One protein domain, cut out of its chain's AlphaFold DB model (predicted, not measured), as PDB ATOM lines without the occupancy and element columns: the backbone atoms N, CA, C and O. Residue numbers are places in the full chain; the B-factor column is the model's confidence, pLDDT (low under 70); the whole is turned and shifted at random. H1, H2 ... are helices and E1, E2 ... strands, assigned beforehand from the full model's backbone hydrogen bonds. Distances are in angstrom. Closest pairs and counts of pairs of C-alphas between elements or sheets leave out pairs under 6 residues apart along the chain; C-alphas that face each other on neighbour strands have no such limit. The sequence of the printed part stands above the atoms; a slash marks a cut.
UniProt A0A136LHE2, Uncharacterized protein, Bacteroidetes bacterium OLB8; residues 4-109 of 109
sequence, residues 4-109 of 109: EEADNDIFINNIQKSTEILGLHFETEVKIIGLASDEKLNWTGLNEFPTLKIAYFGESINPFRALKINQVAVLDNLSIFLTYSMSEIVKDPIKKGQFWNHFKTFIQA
ATOM      1  N   GLU A   4     246.145 188.688 278.896       93.00
ATOM      2  CA  GLU A   4     245.496 188.438 280.193       93.00
ATOM      3  C   GLU A   4     245.718 189.568 281.212       93.00
ATOM      4  O   GLU A   4     244.850 189.840 282.037       93.00
ATOM      5  N   GLU A   5     246.868 190.250 281.159       93.56
ATOM      6  CA  GLU A   5     247.133 191.413 282.011       93.56
ATOM      7  C   GLU A   5     246.461 192.685 281.472       93.56
ATOM      8  O   GLU A   5     246.050 193.530 282.264       93.56
ATOM      9  N   ALA A   6     246.325 192.820 280.148       92.69
ATOM     10  CA  ALA A   6     245.619 193.938 279.516       92.69
ATOM     11  C   ALA A   6     244.097 193.870 279.699       92.69
ATOM     12  O   ALA A   6     243.438 194.903 279.733       92.69
ATOM     13  N   ASP A   7     243.549 192.666 279.845       93.81
ATOM     14  CA  ASP A   7     242.123 192.445 280.090       93.81
ATOM     15  C   ASP A   7     241.782 192.523 281.599       93.81
ATOM     16  O   ASP A   7     240.641 192.300 282.003       93.81
ATOM     17  N   ASN A   8     242.762 192.830 282.461       95.75
ATOM     18  CA  ASN A   8     242.573 192.942 283.905       95.75
ATOM     19  C   ASN A   8     242.323 194.397 284.337       95.75
ATOM     20  O   ASN A   8     243.259 195.195 284.453       95.75
ATOM     21  N   ASP A   9     241.076 194.710 284.695       94.56
ATOM     22  CA  ASP A   9     240.653 196.055 285.115       94.56
ATOM     23  C   ASP A   9     241.499 196.650 286.249       94.56
ATOM     24  O   ASP A   9     241.728 197.858 286.292       94.56
ATOM     25  N   ILE A  10     241.997 195.836 287.187       93.00
ATOM     26  CA  ILE A  10     242.833 196.333 288.291       93.00
ATOM     27  C   ILE A  10     244.164 196.859 287.746       93.00
ATOM     28  O   ILE A  10     244.651 197.900 288.192       93.00
ATOM     29  N   PHE A  11     244.762 196.162 286.782       93.75
ATOM     30  CA  PHE A  11     246.026 196.574 286.177       93.75
ATOM     31  C   PHE A  11     245.854 197.814 285.305       93.75
ATOM     32  O   PHE A  11     246.651 198.745 285.434       93.75
ATOM     33  N   ILE A  12     244.782 197.878 284.515       92.62
ATOM     34  CA  ILE A  12     244.439 199.058 283.711       92.62
ATOM     35  C   ILE A  12     244.221 200.281 284.602       92.62
ATOM     36  O   ILE A  12     244.863 201.311 284.395       92.62
ATOM     37  N   ASN A  13     243.426 200.144 285.666       92.00
ATOM     38  CA  ASN A  13     243.189 201.218 286.632       92.00
ATOM     39  C   ASN A  13     244.481 201.685 287.321       92.00
ATOM     40  O   ASN A  13     244.647 202.871 287.606       92.00
ATOM     41  N   ASN A  14     245.412 200.771 287.610       89.56
ATOM     42  CA  ASN A  14     246.707 201.138 288.180       89.56
ATOM     43  C   ASN A  14     247.572 201.917 287.182       89.56
ATOM     44  O   ASN A  14     248.227 202.878 287.591       89.56
ATOM     45  N   ILE A  15     247.576 201.540 285.899       89.69
ATOM     46  CA  ILE A  15     248.295 202.282 284.853       89.69
ATOM     47  C   ILE A  15     247.690 203.671 284.693       89.69
ATOM     48  O   ILE A  15     248.440 204.638 284.766       89.69
ATOM     49  N   GLN A  16     246.364 203.776 284.581       91.44
ATOM     50  CA  GLN A  16     245.662 205.054 284.479       91.44
ATOM     51  C   GLN A  16     246.048 206.003 285.619       91.44
ATOM     52  O   GLN A  16     246.558 207.096 285.370       91.44
ATOM     53  N   LYS A  17     245.908 205.560 286.876       89.81
ATOM     54  CA  LYS A  17     246.296 206.364 288.049       89.81
ATOM     55  C   LYS A  17     247.766 206.772 287.997       89.81
ATOM     56  O   LYS A  17     248.124 207.874 288.400       89.81
ATOM     57  N   SER A  18     248.628 205.881 287.513       87.44
ATOM     58  CA  SER A  18     250.062 206.144 287.419       87.44
ATOM     59  C   SER A  18     250.390 207.203 286.373       87.44
ATOM     60  O   SER A  18     251.219 208.073 286.629       87.44
ATOM     61  N   THR A  19     249.739 207.151 285.212       87.62
ATOM     62  CA  THR A  19     249.923 208.126 284.133       87.62
ATOM     63  C   THR A  19     249.330 209.486 284.496       87.62
ATOM     64  O   THR A  19     249.969 210.504 284.249       87.62
ATOM     65  N   GLU A  20     248.188 209.514 285.190       90.06
ATOM     66  CA  GLU A  20     247.563 210.749 285.686       90.06
ATOM     67  C   GLU A  20     248.452 211.474 286.712       90.06
ATOM     68  O   GLU A  20     248.617 212.691 286.633       90.06
ATOM     69  N   ILE A  21     249.106 210.743 287.627       89.62
ATOM     70  CA  ILE A  21     250.096 211.311 288.570       89.62
ATOM     71  C   ILE A  21     251.267 211.982 287.832       89.62
ATOM     72  O   ILE A  21     251.875 212.919 288.350       89.62
ATOM     73  N   LEU A  22     251.592 211.506 286.629       88.50
ATOM     74  CA  LEU A  22     252.661 212.041 285.787       88.50
ATOM     75  C   LEU A  22     252.175 213.132 284.819       88.50
ATOM     76  O   LEU A  22     252.974 213.615 284.020       88.50
ATOM     77  N   GLY A  23     250.907 213.545 284.915       89.06
ATOM     78  CA  GLY A  23     250.329 214.614 284.103       89.06
ATOM     79  C   GLY A  23     249.898 214.190 282.700       89.06
ATOM     80  O   GLY A  23     249.697 215.062 281.864       89.06
ATOM     81  N   LEU A  24     249.763 212.885 282.438       89.50
ATOM     82  CA  LEU A  24     249.257 212.362 281.169       89.50
ATOM     83  C   LEU A  24     247.750 212.104 281.252       89.50
ATOM     84  O   LEU A  24     247.260 211.487 282.203       89.50
ATOM     85  N   HIS A  25     247.024 212.506 280.215       90.81
ATOM     86  CA  HIS A  25     245.612 212.205 280.033       90.81
ATOM     87  C   HIS A  25     245.441 210.819 279.412       90.81
ATOM     88  O   HIS A  25     245.688 210.610 278.224       90.81
ATOM     89  N   PHE A  26     244.990 209.862 280.224       87.81
ATOM     90  CA  PHE A  26     244.924 208.453 279.837       87.81
ATOM     91  C   PHE A  26     244.130 208.208 278.542       87.81
ATOM     92  O   PHE A  26     244.592 207.470 277.682       87.81
ATOM     93  N   GLU A  27     242.985 208.869 278.361       87.81
ATOM     94  CA  GLU A  27     242.105 208.651 277.200       87.81
ATOM     95  C   GLU A  27     242.670 209.177 275.872       87.81
ATOM     96  O   GLU A  27     242.300 208.685 274.806       87.81
ATOM     97  N   THR A  28     243.549 210.182 275.914       89.69
ATOM     98  CA  THR A  28     244.039 210.879 274.713       89.69
ATOM     99  C   THR A  28     245.512 210.622 274.424       89.69
ATOM    100  O   THR A  28     245.930 210.720 273.273       89.69
ATOM    101  N   GLU A  29     246.302 210.305 275.448       91.00
ATOM    102  CA  GLU A  29     247.763 210.199 275.355       91.00
ATOM    103  C   GLU A  29     248.283 208.784 275.615       91.00
ATOM    104  O   GLU A  29     249.445 208.492 275.332       91.00
ATOM    105  N   VAL A  30     247.445 207.885 276.139       91.81
ATOM    106  CA  VAL A  30     247.854 206.529 276.507       91.81
ATOM    107  C   VAL A  30     247.012 205.509 275.758       91.81
ATOM    108  O   VAL A  30     245.791 205.590 275.678       91.81
ATOM    109  N   LYS A  31     247.678 204.487 275.221       91.75
ATOM    110  CA  LYS A  31     247.012 203.326 274.640       91.75
ATOM    111  C   LYS A  31     247.607 202.059 275.220       91.75
ATOM    112  O   LYS A  31     248.810 201.827 275.113       91.75
ATOM    113  N   ILE A  32     246.754 201.224 275.802       91.56
ATOM    114  CA  ILE A  32     247.155 199.906 276.286       91.56
ATOM    115  C   ILE A  32     246.888 198.879 275.192       91.56
ATOM    116  O   ILE A  32     245.817 198.846 274.590       91.56
ATOM    117  N   ILE A  33     247.899 198.056 274.923       90.31
ATOM    118  CA  ILE A  33     247.837 196.984 273.934       90.31
ATOM    119  C   ILE A  33     248.192 195.670 274.634       90.31
ATOM    120  O   ILE A  33     249.315 195.483 275.130       90.31
ATOM    121  N   GLY A  34     247.209 194.774 274.674       90.00
ATOM    122  CA  GLY A  34     247.380 193.371 275.030       90.00
ATOM    123  C   GLY A  34     247.838 192.576 273.815       90.00
ATOM    124  O   GLY A  34     247.219 192.674 272.762       90.00
ATOM    125  N   LEU A  35     248.912 191.806 273.962       87.19
ATOM    126  CA  LEU A  35     249.407 190.897 272.928       87.19
ATOM    127  C   LEU A  35     249.112 189.459 273.350       87.19
ATOM    128  O   LEU A  35     249.441 189.070 274.480       87.19
ATOM    129  N   ALA A  36     248.496 188.680 272.461       85.12
ATOM    130  CA  ALA A  36     248.429 187.232 272.636       85.12
ATOM    131  C   ALA A  36     249.839 186.610 272.567       85.12
ATOM    132  O   ALA A  36     250.790 187.239 272.107       85.12
ATOM    133  N   SER A  37     249.999 185.377 273.051       78.25
ATOM    134  CA  SER A  37     251.311 184.716 273.150       78.25
ATOM    135  C   SER A  37     251.980 184.456 271.794       78.25
ATOM    136  O   SER A  37     253.207 184.406 271.708       78.25
ATOM    137  N   ASP A  38     251.183 184.303 270.741       79.94
ATOM    138  CA  ASP A  38     251.594 184.111 269.351       79.94
ATOM    139  C   ASP A  38     251.603 185.414 268.535       79.94
ATOM    140  O   ASP A  38     252.162 185.463 267.433       79.94
ATOM    141  N   GLU A  39     251.037 186.487 269.083       80.44
ATOM    142  CA  GLU A  39     250.937 187.782 268.432       80.44
ATOM    143  C   GLU A  39     252.219 188.599 268.622       80.44
ATOM    144  O   GLU A  39     252.804 188.690 269.704       80.44
ATOM    145  N   LYS A  40     252.671 189.233 267.539       76.19
ATOM    146  CA  LYS A  40     253.811 190.151 267.561       76.19
ATOM    147  C   LYS A  40     253.314 191.565 267.337       76.19
ATOM    148  O   LYS A  40     252.485 191.797 266.463       76.19
ATOM    149  N   LEU A  41     253.884 192.516 268.075       79.88
ATOM    150  CA  LEU A  41     253.648 193.925 267.794       79.88
ATOM    151  C   LEU A  41     254.163 194.248 266.385       79.88
ATOM    152  O   LEU A  41     255.297 193.908 266.037       79.88
ATOM    153  N   ASN A  42     253.333 194.905 265.576       82.81
ATOM    154  CA  ASN A  42     253.786 195.469 264.314       82.81
ATOM    155  C   ASN A  42     254.540 196.774 264.596       82.81
ATOM    156  O   ASN A  42     253.945 197.761 265.020       82.81
ATOM    157  N   TRP A  43     255.847 196.760 264.358       81.75
ATOM    158  CA  TRP A  43     256.740 197.897 264.596       81.75
ATOM    159  C   TRP A  43     256.790 198.898 263.438       81.75
ATOM    160  O   TRP A  43     257.374 199.972 263.576       81.75
ATOM    161  N   THR A  44     256.210 198.548 262.290       85.69
ATOM    162  CA  THR A  44     256.302 199.338 261.057       85.69
ATOM    163  C   THR A  44     255.673 200.718 261.251       85.69
ATOM    164  O   THR A  44     254.529 200.816 261.687       85.69
ATOM    165  N   GLY A  45     256.417 201.777 260.919       85.19
ATOM    166  CA  GLY A  45     255.947 203.167 260.974       85.19
ATOM    167  C   GLY A  45     255.921 203.793 262.373       85.19
ATOM    168  O   GLY A  45     255.658 204.984 262.496       85.19
ATOM    169  N   LEU A  46     256.229 203.051 263.446       85.75
ATOM    170  CA  LEU A  46     256.251 203.628 264.800       85.75
ATOM    171  C   LEU A  46     257.394 204.637 264.996       85.75
ATOM    172  O   LEU A  46     257.271 205.555 265.800       85.75
ATOM    173  N   ASN A  47     258.489 204.494 264.248       82.38
ATOM    174  CA  ASN A  47     259.629 205.415 264.266       82.38
ATOM    175  C   ASN A  47     259.354 206.763 263.568       82.38
ATOM    176  O   ASN A  47     260.162 207.683 263.701       82.38
ATOM    177  N   GLU A  48     258.217 206.909 262.878       87.81
ATOM    178  CA  GLU A  48     257.756 208.184 262.305       87.81
ATOM    179  C   GLU A  48     257.214 209.146 263.380       87.81
ATOM    180  O   GLU A  48     257.031 210.335 263.117       87.81
ATOM    181  N   PHE A  49     257.010 208.656 264.609       87.06
ATOM    182  CA  PHE A  49     256.519 209.423 265.753       87.06
ATOM    183  C   PHE A  49     257.635 209.587 266.799       87.06
ATOM    184  O   PHE A  49     257.709 208.808 267.746       87.06
ATOM    185  N   PRO A  50     258.513 210.600 266.679       79.12
ATOM    186  CA  PRO A  50     259.692 210.742 267.545       79.12
ATOM    187  C   PRO A  50     259.355 211.027 269.018       79.12
ATOM    188  O   PRO A  50     260.201 210.871 269.891       79.12
ATOM    189  N   THR A  51     258.124 211.450 269.313       86.50
ATOM    190  CA  THR A  51     257.626 211.659 270.681       86.50
ATOM    191  C   THR A  51     256.931 210.424 271.257       86.50
ATOM    192  O   THR A  51     256.554 210.429 272.430       86.50
ATOM    193  N   LEU A  52     256.749 209.363 270.461       89.19
ATOM    194  CA  LEU A  52     256.106 208.138 270.913       89.19
ATOM    195  C   LEU A  52     257.013 207.398 271.897       89.19
ATOM    196  O   LEU A  52     258.170 207.078 271.620       89.19
ATOM    197  N   LYS A  53     256.434 207.076 273.050       91.44
ATOM    198  CA  LYS A  53     257.062 206.305 274.117       91.44
ATOM    199  C   LYS A  53     256.330 204.984 274.275       91.44
ATOM    200  O   LYS A  53     255.116 204.964 274.455       91.44
ATOM    201  N   ILE A  54     257.063 203.876 274.233       91.50
ATOM    202  CA  ILE A  54     256.495 202.534 274.384       91.50
ATOM    203  C   ILE A  54     257.013 201.908 275.671       91.50
ATOM    204  O   ILE A  54     258.198 201.618 275.783       91.50
ATOM    205  N   ALA A  55     256.121 201.648 276.622       91.69
ATOM    206  CA  ALA A  55     256.421 200.820 277.785       91.69
ATOM    207  C   ALA A  55     255.916 199.390 277.553       91.69
ATOM    208  O   ALA A  55     254.732 199.170 277.291       91.69
ATOM    209  N   TYR A  56     256.804 198.407 277.669       91.38
ATOM    210  CA  TYR A  56     256.454 196.996 277.604       91.38
ATOM    211  C   TYR A  56     256.559 196.345 278.978       91.38
ATOM    212  O   TYR A  56     257.639 196.267 279.558       91.38
ATOM    213  N   PHE A  57     255.426 195.842 279.463       91.50
ATOM    214  CA  PHE A  57     255.327 195.054 280.687       91.50
ATOM    215  C   PHE A  57     255.488 193.572 280.347       91.50
ATOM    216  O   PHE A  57     254.620 193.005 279.677       91.50
ATOM    217  N   GLY A  58     256.600 192.976 280.776       87.12
ATOM    218  CA  GLY A  58     256.977 191.583 280.536       87.12
ATOM    219  C   GLY A  58     258.491 191.422 280.352       87.12
ATOM    220  O   GLY A  58     259.198 192.373 280.047       87.12
ATOM    221  N   GLU A  59     259.005 190.203 280.511       73.12
ATOM    222  CA  GLU A  59     260.457 189.957 280.557       73.12
ATOM    223  C   GLU A  59     261.169 190.052 279.199       73.12
ATOM    224  O   GLU A  59     262.387 190.206 279.144       73.12
ATOM    225  N   SER A  60     260.438 189.953 278.085       75.38
ATOM    226  CA  SER A  60     261.019 190.083 276.749       75.38
ATOM    227  C   SER A  60     259.997 190.560 275.732       75.38
ATOM    228  O   SER A  60     258.814 190.245 275.826       75.38
ATOM    229  N   ILE A  61     260.467 191.291 274.726       75.06
ATOM    230  CA  ILE A  61     259.644 191.786 273.628       75.06
ATOM    231  C   ILE A  61     260.351 191.496 272.306       75.06
ATOM    232  O   ILE A  61     261.520 191.810 272.133       75.06
ATOM    233  N   ASN A  62     259.665 190.860 271.358       70.50
ATOM    234  CA  ASN A  62     260.230 190.544 270.045       70.50
ATOM    235  C   ASN A  62     260.226 191.808 269.155       70.50
ATOM    236  O   ASN A  62     259.193 192.482 269.117       70.50
ATOM    237  N   PRO A  63     261.313 192.137 268.427       65.94
ATOM    238  CA  PRO A  63     262.575 191.394 268.243       65.94
ATOM    239  C   PRO A  63     263.677 191.653 269.277       65.94
ATOM    240  O   PRO A  63     264.752 191.057 269.200       65.94
ATOM    241  N   PHE A  64     263.428 192.498 270.266       68.38
ATOM    242  CA  PHE A  64     264.409 192.950 271.245       68.38
ATOM    243  C   PHE A  64     264.678 191.921 272.358       68.38
ATOM    244  O   PHE A  64     264.263 192.067 273.505       68.38
ATOM    245  N   ARG A  65     265.442 190.874 272.031       60.66
ATOM    246  CA  ARG A  65     265.860 189.838 272.999       60.66
ATOM    247  C   ARG A  65     266.897 190.304 274.031       60.66
ATOM    248  O   ARG A  65     267.136 189.586 274.991       60.66
ATOM    249  N   ALA A  66     267.540 191.455 273.821       66.81
ATOM    250  CA  ALA A  66     268.690 191.904 274.616       66.81
ATOM    251  C   ALA A  66     268.395 193.073 275.572       66.81
ATOM    252  O   ALA A  66     269.314 193.557 276.237       66.81
ATOM    253  N   LEU A  67     267.152 193.558 275.641       73.12
ATOM    254  CA  LEU A  67     266.815 194.649 276.553       73.12
ATOM    255  C   LEU A  67     266.809 194.139 277.990       73.12
ATOM    256  O   LEU A  67     266.218 193.103 278.287       73.12
ATOM    257  N   LYS A  68     267.479 194.867 278.885       83.50
ATOM    258  CA  LYS A  68     267.406 194.584 280.317       83.50
ATOM    259  C   LYS A  68     266.125 195.182 280.885       83.50
ATOM    260  O   LYS A  68     265.655 196.223 280.429       83.50
ATOM    261  N   ILE A  69     265.588 194.536 281.912       87.75
ATOM    262  CA  ILE A  69     264.442 195.056 282.654       87.75
ATOM    263  C   ILE A  69     264.798 196.407 283.293       87.75
ATOM    264  O   ILE A  69     265.900 196.597 283.807       87.75
ATOM    265  N   ASN A  70     263.833 197.325 283.268       86.81
ATOM    266  CA  ASN A  70     263.908 198.717 283.704       86.81
ATOM    267  C   ASN A  70     264.929 199.570 282.939       86.81
ATOM    268  O   ASN A  70     265.390 200.593 283.442       86.81
ATOM    269  N   GLN A  71     265.258 199.181 281.709       83.88
ATOM    270  CA  GLN A  71     266.127 199.955 280.834       83.88
ATOM    271  C   GLN A  71     265.322 200.594 279.699       83.88
ATOM    272  O   GLN A  71     264.458 199.957 279.091       83.88
ATOM    273  N   VAL A  72     265.638 201.856 279.403       85.56
ATOM    274  CA  VAL A  72     265.172 202.537 278.192       85.56
ATOM    275  C   VAL A  72     266.158 202.248 277.065       85.56
ATOM    276  O   VAL A  72     267.369 202.412 277.225       85.56
ATOM    277  N   ALA A  73     265.637 201.822 275.926       83.31
ATOM    278  CA  ALA A  73     266.355 201.686 274.676       83.31
ATOM    279  C   ALA A  73     265.801 202.669 273.656       83.31
ATOM    280  O   ALA A  73     264.595 202.889 273.586       83.31
ATOM    281  N   VAL A  74     266.696 203.231 272.852       81.25
ATOM    282  CA  VAL A  74     266.334 204.094 271.732       81.25
ATOM    283  C   VAL A  74     266.606 203.315 270.453       81.25
ATOM    284  O   VAL A  74     267.723 202.835 270.250       81.25
ATOM    285  N   LEU A  75     265.581 203.161 269.618       76.75
ATOM    286  CA  LEU A  75     265.695 202.590 268.279       76.75
ATOM    287  C   LEU A  75     265.291 203.651 267.264       76.75
ATOM    288  O   LEU A  75     264.132 204.055 267.240       76.75
ATOM    289  N   ASP A  76     266.229 204.077 266.425       81.06
ATOM    290  CA  ASP A  76     266.083 205.257 265.572       81.06
ATOM    291  C   ASP A  76     265.674 206.479 266.418       81.06
ATOM    292  O   ASP A  76     266.515 207.058 267.102       81.06
ATOM    293  N   ASN A  77     264.377 206.802 266.451       81.56
ATOM    294  CA  ASN A  77     263.781 207.886 267.240       81.56
ATOM    295  C   ASN A  77     262.737 207.394 268.263       81.56
ATOM    296  O   ASN A  77     262.082 208.199 268.918       81.56
ATOM    297  N   LEU A  78     262.541 206.080 268.382       86.44
ATOM    298  CA  LEU A  78     261.524 205.466 269.228       86.44
ATOM    299  C   LEU A  78     262.117 205.088 270.587       86.44
ATOM    300  O   LEU A  78     263.073 204.312 270.661       86.44
ATOM    301  N   SER A  79     261.519 205.598 271.663       89.12
ATOM    302  CA  SER A  79     261.929 205.272 273.032       89.12
ATOM    303  C   SER A  79     261.119 204.096 273.574       89.12
ATOM    304  O   SER A  79     259.901 204.185 273.739       89.12
ATOM    305  N   ILE A  80     261.803 202.994 273.876       88.94
ATOM    306  CA  ILE A  80     261.210 201.746 274.359       88.94
ATOM    307  C   ILE A  80     261.710 201.469 275.775       88.94
ATOM    308  O   ILE A  80     262.908 201.354 276.009       88.94
ATOM    309  N   PHE A  81     260.793 201.311 276.717       91.19
ATOM    310  CA  PHE A  81     261.070 200.941 278.098       91.19
ATOM    311  C   PHE A  81     260.580 199.518 278.362       91.19
ATOM    312  O   PHE A  81     259.383 199.251 278.286       91.19
ATOM    313  N   LEU A  82     261.496 198.601 278.676       90.81
ATOM    314  CA  LEU A  82     261.153 197.239 279.089       90.81
ATOM    315  C   LEU A  82     261.061 197.174 280.618       90.81
ATOM    316  O   LEU A  82     261.987 197.603 281.296       90.81
ATOM    317  N   THR A  83     259.992 196.608 281.173       92.25
ATOM    318  CA  THR A  83     259.799 196.444 282.624       92.25
ATOM    319  C   THR A  83     259.189 195.080 282.959       92.25
ATOM    320  O   THR A  83     258.745 194.359 282.074       92.25
ATOM    321  N   TYR A  84     259.151 194.729 284.244       93.00
ATOM    322  CA  TYR A  84     258.446 193.558 284.774       93.00
ATOM    323  C   TYR A  84     256.979 193.484 284.313       93.00
ATOM    324  O   TYR A  84     256.371 194.497 283.946       93.00
ATOM    325  N   SER A  85     256.385 192.292 284.380       92.62
ATOM    326  CA  SER A  85     254.943 192.120 284.174       92.62
ATOM    327  C   SER A  85     254.141 192.876 285.246       92.62
ATOM    328  O   SER A  85     254.626 193.123 286.357       92.62
ATOM    329  N   MET A  86     252.886 193.230 284.955       93.38
ATOM    330  CA  MET A  86     252.029 193.894 285.945       93.38
ATOM    331  C   MET A  86     251.795 193.011 287.167       93.38
ATOM    332  O   MET A  86     251.824 193.498 288.300       93.38
ATOM    333  N   SER A  87     251.629 191.706 286.956       94.06
ATOM    334  CA  SER A  87     251.503 190.732 288.038       94.06
ATOM    335  C   SER A  87     252.708 190.753 288.973       94.06
ATOM    336  O   SER A  87     252.535 190.704 290.191       94.06
ATOM    337  N   GLU A  88     253.922 190.842 288.430       94.00
ATOM    338  CA  GLU A  88     255.146 190.931 289.226       94.00
ATOM    339  C   GLU A  88     255.229 192.256 289.991       94.00
ATOM    340  O   GLU A  88     255.503 192.254 291.189       94.00
ATOM    341  N   ILE A  89     254.940 193.377 289.325       93.62
ATOM    342  CA  ILE A  89     254.957 194.721 289.924       93.62
ATOM    343  C   ILE A  89     253.967 194.820 291.086       93.62
ATOM    344  O   ILE A  89     254.261 195.439 292.106       93.62
ATOM    345  N   VAL A  90     252.777 194.239 290.949       91.19
ATOM    346  CA  VAL A  90     251.744 194.313 291.991       91.19
ATOM    347  C   VAL A  90     252.075 193.412 293.183       91.19
ATOM    348  O   VAL A  90     251.767 193.783 294.317       91.19
ATOM    349  N   LYS A  91     252.701 192.252 292.951       94.06
ATOM    350  CA  LYS A  91     252.991 191.257 293.998       94.06
ATOM    351  C   LYS A  91     254.307 191.501 294.739       94.06
ATOM    352  O   LYS A  91     254.425 191.077 295.884       94.06
ATOM    353  N   ASP A  92     255.277 192.161 294.111       95.69
ATOM    354  CA  ASP A  92     256.620 192.351 294.659       95.69
ATOM    355  C   ASP A  92     256.922 193.847 294.905       95.69
ATOM    356  O   ASP A  92     257.121 194.615 293.957       95.69
ATOM    357  N   PRO A  93     257.006 194.286 296.179       94.31
ATOM    358  CA  PRO A  93     257.317 195.671 296.530       94.31
ATOM    359  C   PRO A  93     258.668 196.173 296.004       94.31
ATOM    360  O   PRO A  93     258.799 197.364 295.708       94.31
ATOM    361  N   ILE A  94     259.672 195.299 295.873       95.44
ATOM    362  CA  ILE A  94     260.997 195.664 295.360       95.44
ATOM    363  C   ILE A  94     260.887 195.963 293.866       95.44
ATOM    364  O   ILE A  94     261.321 197.027 293.418       95.44
ATOM    365  N   LYS A  95     260.243 195.071 293.102       94.94
ATOM    366  CA  LYS A  95     259.997 195.283 291.665       94.94
ATOM    367  C   LYS A  95     259.141 196.519 291.420       94.94
ATOM    368  O   LYS A  95     259.445 197.295 290.518       94.94
ATOM    369  N   LYS A  96     258.136 196.756 292.269       93.25
ATOM    370  CA  LYS A  96     257.322 197.976 292.246       93.25
ATOM    371  C   LYS A  96     258.162 199.238 292.408       93.25
ATOM    372  O   LYS A  96     258.019 200.167 291.616       93.25
ATOM    373  N   GLY A  97     259.035 199.280 293.414       92.62
ATOM    374  CA  GLY A  97     259.921 200.423 293.647       92.62
ATOM    375  C   GLY A  97     260.882 200.660 292.480       92.62
ATOM    376  O   GLY A  97     261.038 201.791 292.022       92.62
ATOM    377  N   GLN A  98     261.476 199.590 291.947       93.19
ATOM    378  CA  GLN A  98     262.354 199.672 290.780       93.19
ATOM    379  C   GLN A  98     261.620 200.185 289.539       93.19
ATOM    380  O   GLN A  98     262.134 201.091 288.883       93.19
ATOM    381  N   PHE A  99     260.426 199.664 289.245       92.38
ATOM    382  CA  PHE A  99     259.585 200.150 288.152       92.38
ATOM    383  C   PHE A  99     259.344 201.656 288.278       92.38
ATOM    384  O   PHE A  99     259.653 202.399 287.352       92.38
ATOM    385  N   TRP A 100     258.874 202.127 289.436       91.06
ATOM    386  CA  TRP A 100     258.551 203.542 289.637       91.06
ATOM    387  C   TRP A 100     259.744 204.477 289.451       91.06
ATOM    388  O   TRP A 100     259.602 205.529 288.823       91.06
ATOM    389  N   ASN A 101     260.916 204.079 289.952       91.00
ATOM    390  CA  ASN A 101     262.137 204.870 289.817       91.00
ATOM    391  C   ASN A 101     262.520 205.098 288.349       91.00
ATOM    392  O   ASN A 101     262.950 206.194 288.002       91.00
ATOM    393  N   HIS A 102     262.336 204.098 287.483       91.69
ATOM    394  CA  HIS A 102     262.713 204.199 286.071       91.69
ATOM    395  C   HIS A 102     261.579 204.744 285.198       91.69
ATOM    396  O   HIS A 102     261.824 205.542 284.295       91.69
ATOM    397  N   PHE A 103     260.331 204.366 285.487       90.69
ATOM    398  CA  PHE A 103     259.163 204.780 284.715       90.69
ATOM    399  C   PHE A 103     258.948 206.294 284.774       90.69
ATOM    400  O   PHE A 103     258.689 206.917 283.747       90.69
ATOM    401  N   LYS A 104     259.142 206.915 285.947       89.44
ATOM    402  CA  LYS A 104     259.064 208.376 286.079       89.44
ATOM    403  C   LYS A 104     260.070 209.077 285.163       89.44
ATOM    404  O   LYS A 104     259.695 209.994 284.437       89.44
ATOM    405  N   THR A 105     261.326 208.630 285.167       88.38
ATOM    406  CA  THR A 105     262.369 209.182 284.294       88.38
ATOM    407  C   THR A 105     262.031 208.969 282.826       88.38
ATOM    408  O   THR A 105     262.140 209.904 282.044       88.38
ATOM    409  N   PHE A 106     261.562 207.778 282.452       90.44
ATOM    410  CA  PHE A 106     261.163 207.472 281.081       90.44
ATOM    411  C   PHE A 106     260.059 208.403 280.564       90.44
ATOM    412  O   PHE A 106     260.156 208.903 279.448       90.44
ATOM    413  N   ILE A 107     259.030 208.677 281.369       87.44
ATOM    414  CA  ILE A 107     257.931 209.564 280.969       87.44
ATOM    415  C   ILE A 107     258.377 211.029 280.868       87.44
ATOM    416  O   ILE A 107     257.897 211.735 279.986       87.44
ATOM    417  N   GLN A 108     259.327 211.473 281.693       83.44
ATOM    418  CA  GLN A 108     259.792 212.868 281.718       83.44
ATOM    419  C   GLN A 108     260.954 213.189 280.758       83.44
ATOM    420  O   GLN A 108     261.177 214.367 280.494       83.44
ATOM    421  N   ALA A 109     261.694 212.180 280.282       73.69
ATOM    422  CA  ALA A 109     262.846 212.328 279.376       73.69
ATOM    423  C   ALA A 109     262.455 212.755 277.957       73.69
ATOM    424  O   ALA A 109     263.169 213.594 277.376       73.69
TER     425      ALA A 109
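This is residues 4 to 109 of the 109 residues of an uncharacterized protein of Bacteroidetes bacterium OLB8 (UniProt A0A136LHE2). A small three-stranded sheet has the long helix H4 packed along one face, in two layers, a sheet with a helix on one face. H1 and H2 lie off the sheet beyond its E1 edge, and residues 30 to 52 make a wide loop with no named element from H2 to E1. The printed part has 106 residues with four named helices and three named strands, in the order H1 H2 E1 E2 E3 H3 H4; the class is mixed, helices and strands, and the sheet, E1 E3 E2, is mixed too. The whole is compact, with a radius of gyration of the C-alphas of 13.3 A, and spans 33 by 31 by 24 A.

Strand E1 is residues 53 to 57, E3 is 78 to 83, 16.2 A long, and E2 is 71 to 75. H4, residues 93 to 108, measures 22.8 A and ends with C-alpha 108 at (259.792, 212.868, 281.718). H3 is residues 86 to 91. H1, residues 9 to 21, measures 18.3 A and begins with C-alpha 9 at (240.653, 196.055, 285.115); H2 is residues 26 to 29.

E1 and E3 are parallel at 21 degrees, with N 56 and O 81 2.8 A apart, within hydrogen-bond range. E3 and E2 form an antiparallel hairpin, with N 80 and O 73 2.8 A apart. H4 is on the sheet at a height of 9.4 A, along the strands, over E3 and only just over E2, where 3 of its C-alphas fall; the closest C-alphas of H4 and E3 are those of Phe 99 and Thr 83, 6.7 A. H3 only grazes the sheet, and touches H4 only at the corner, the closest C-alphas being those of Ile 89 and Lys 96, 4.6 A. H1 and H4 are near each other; H1 and E1 are apart. H1 and H2 only just touch, only at the corner, with 3 pairs of C-alphas within 8 A, the closest being those of Gln 16 and Phe 26, 5.8 A. Every O i to N i+4 pair is within hydrogen-bond range in H1 and H3, and 11 of 12 in H4; H2 is too short for one.

The C-alphas farthest apart, those of Glu 48 and Pro 93, are 36.4 A apart. The printed part has no cut; the links H2 to E1 and E1 to E2 are long. Residues 63 to 66 are under pLDDT 70.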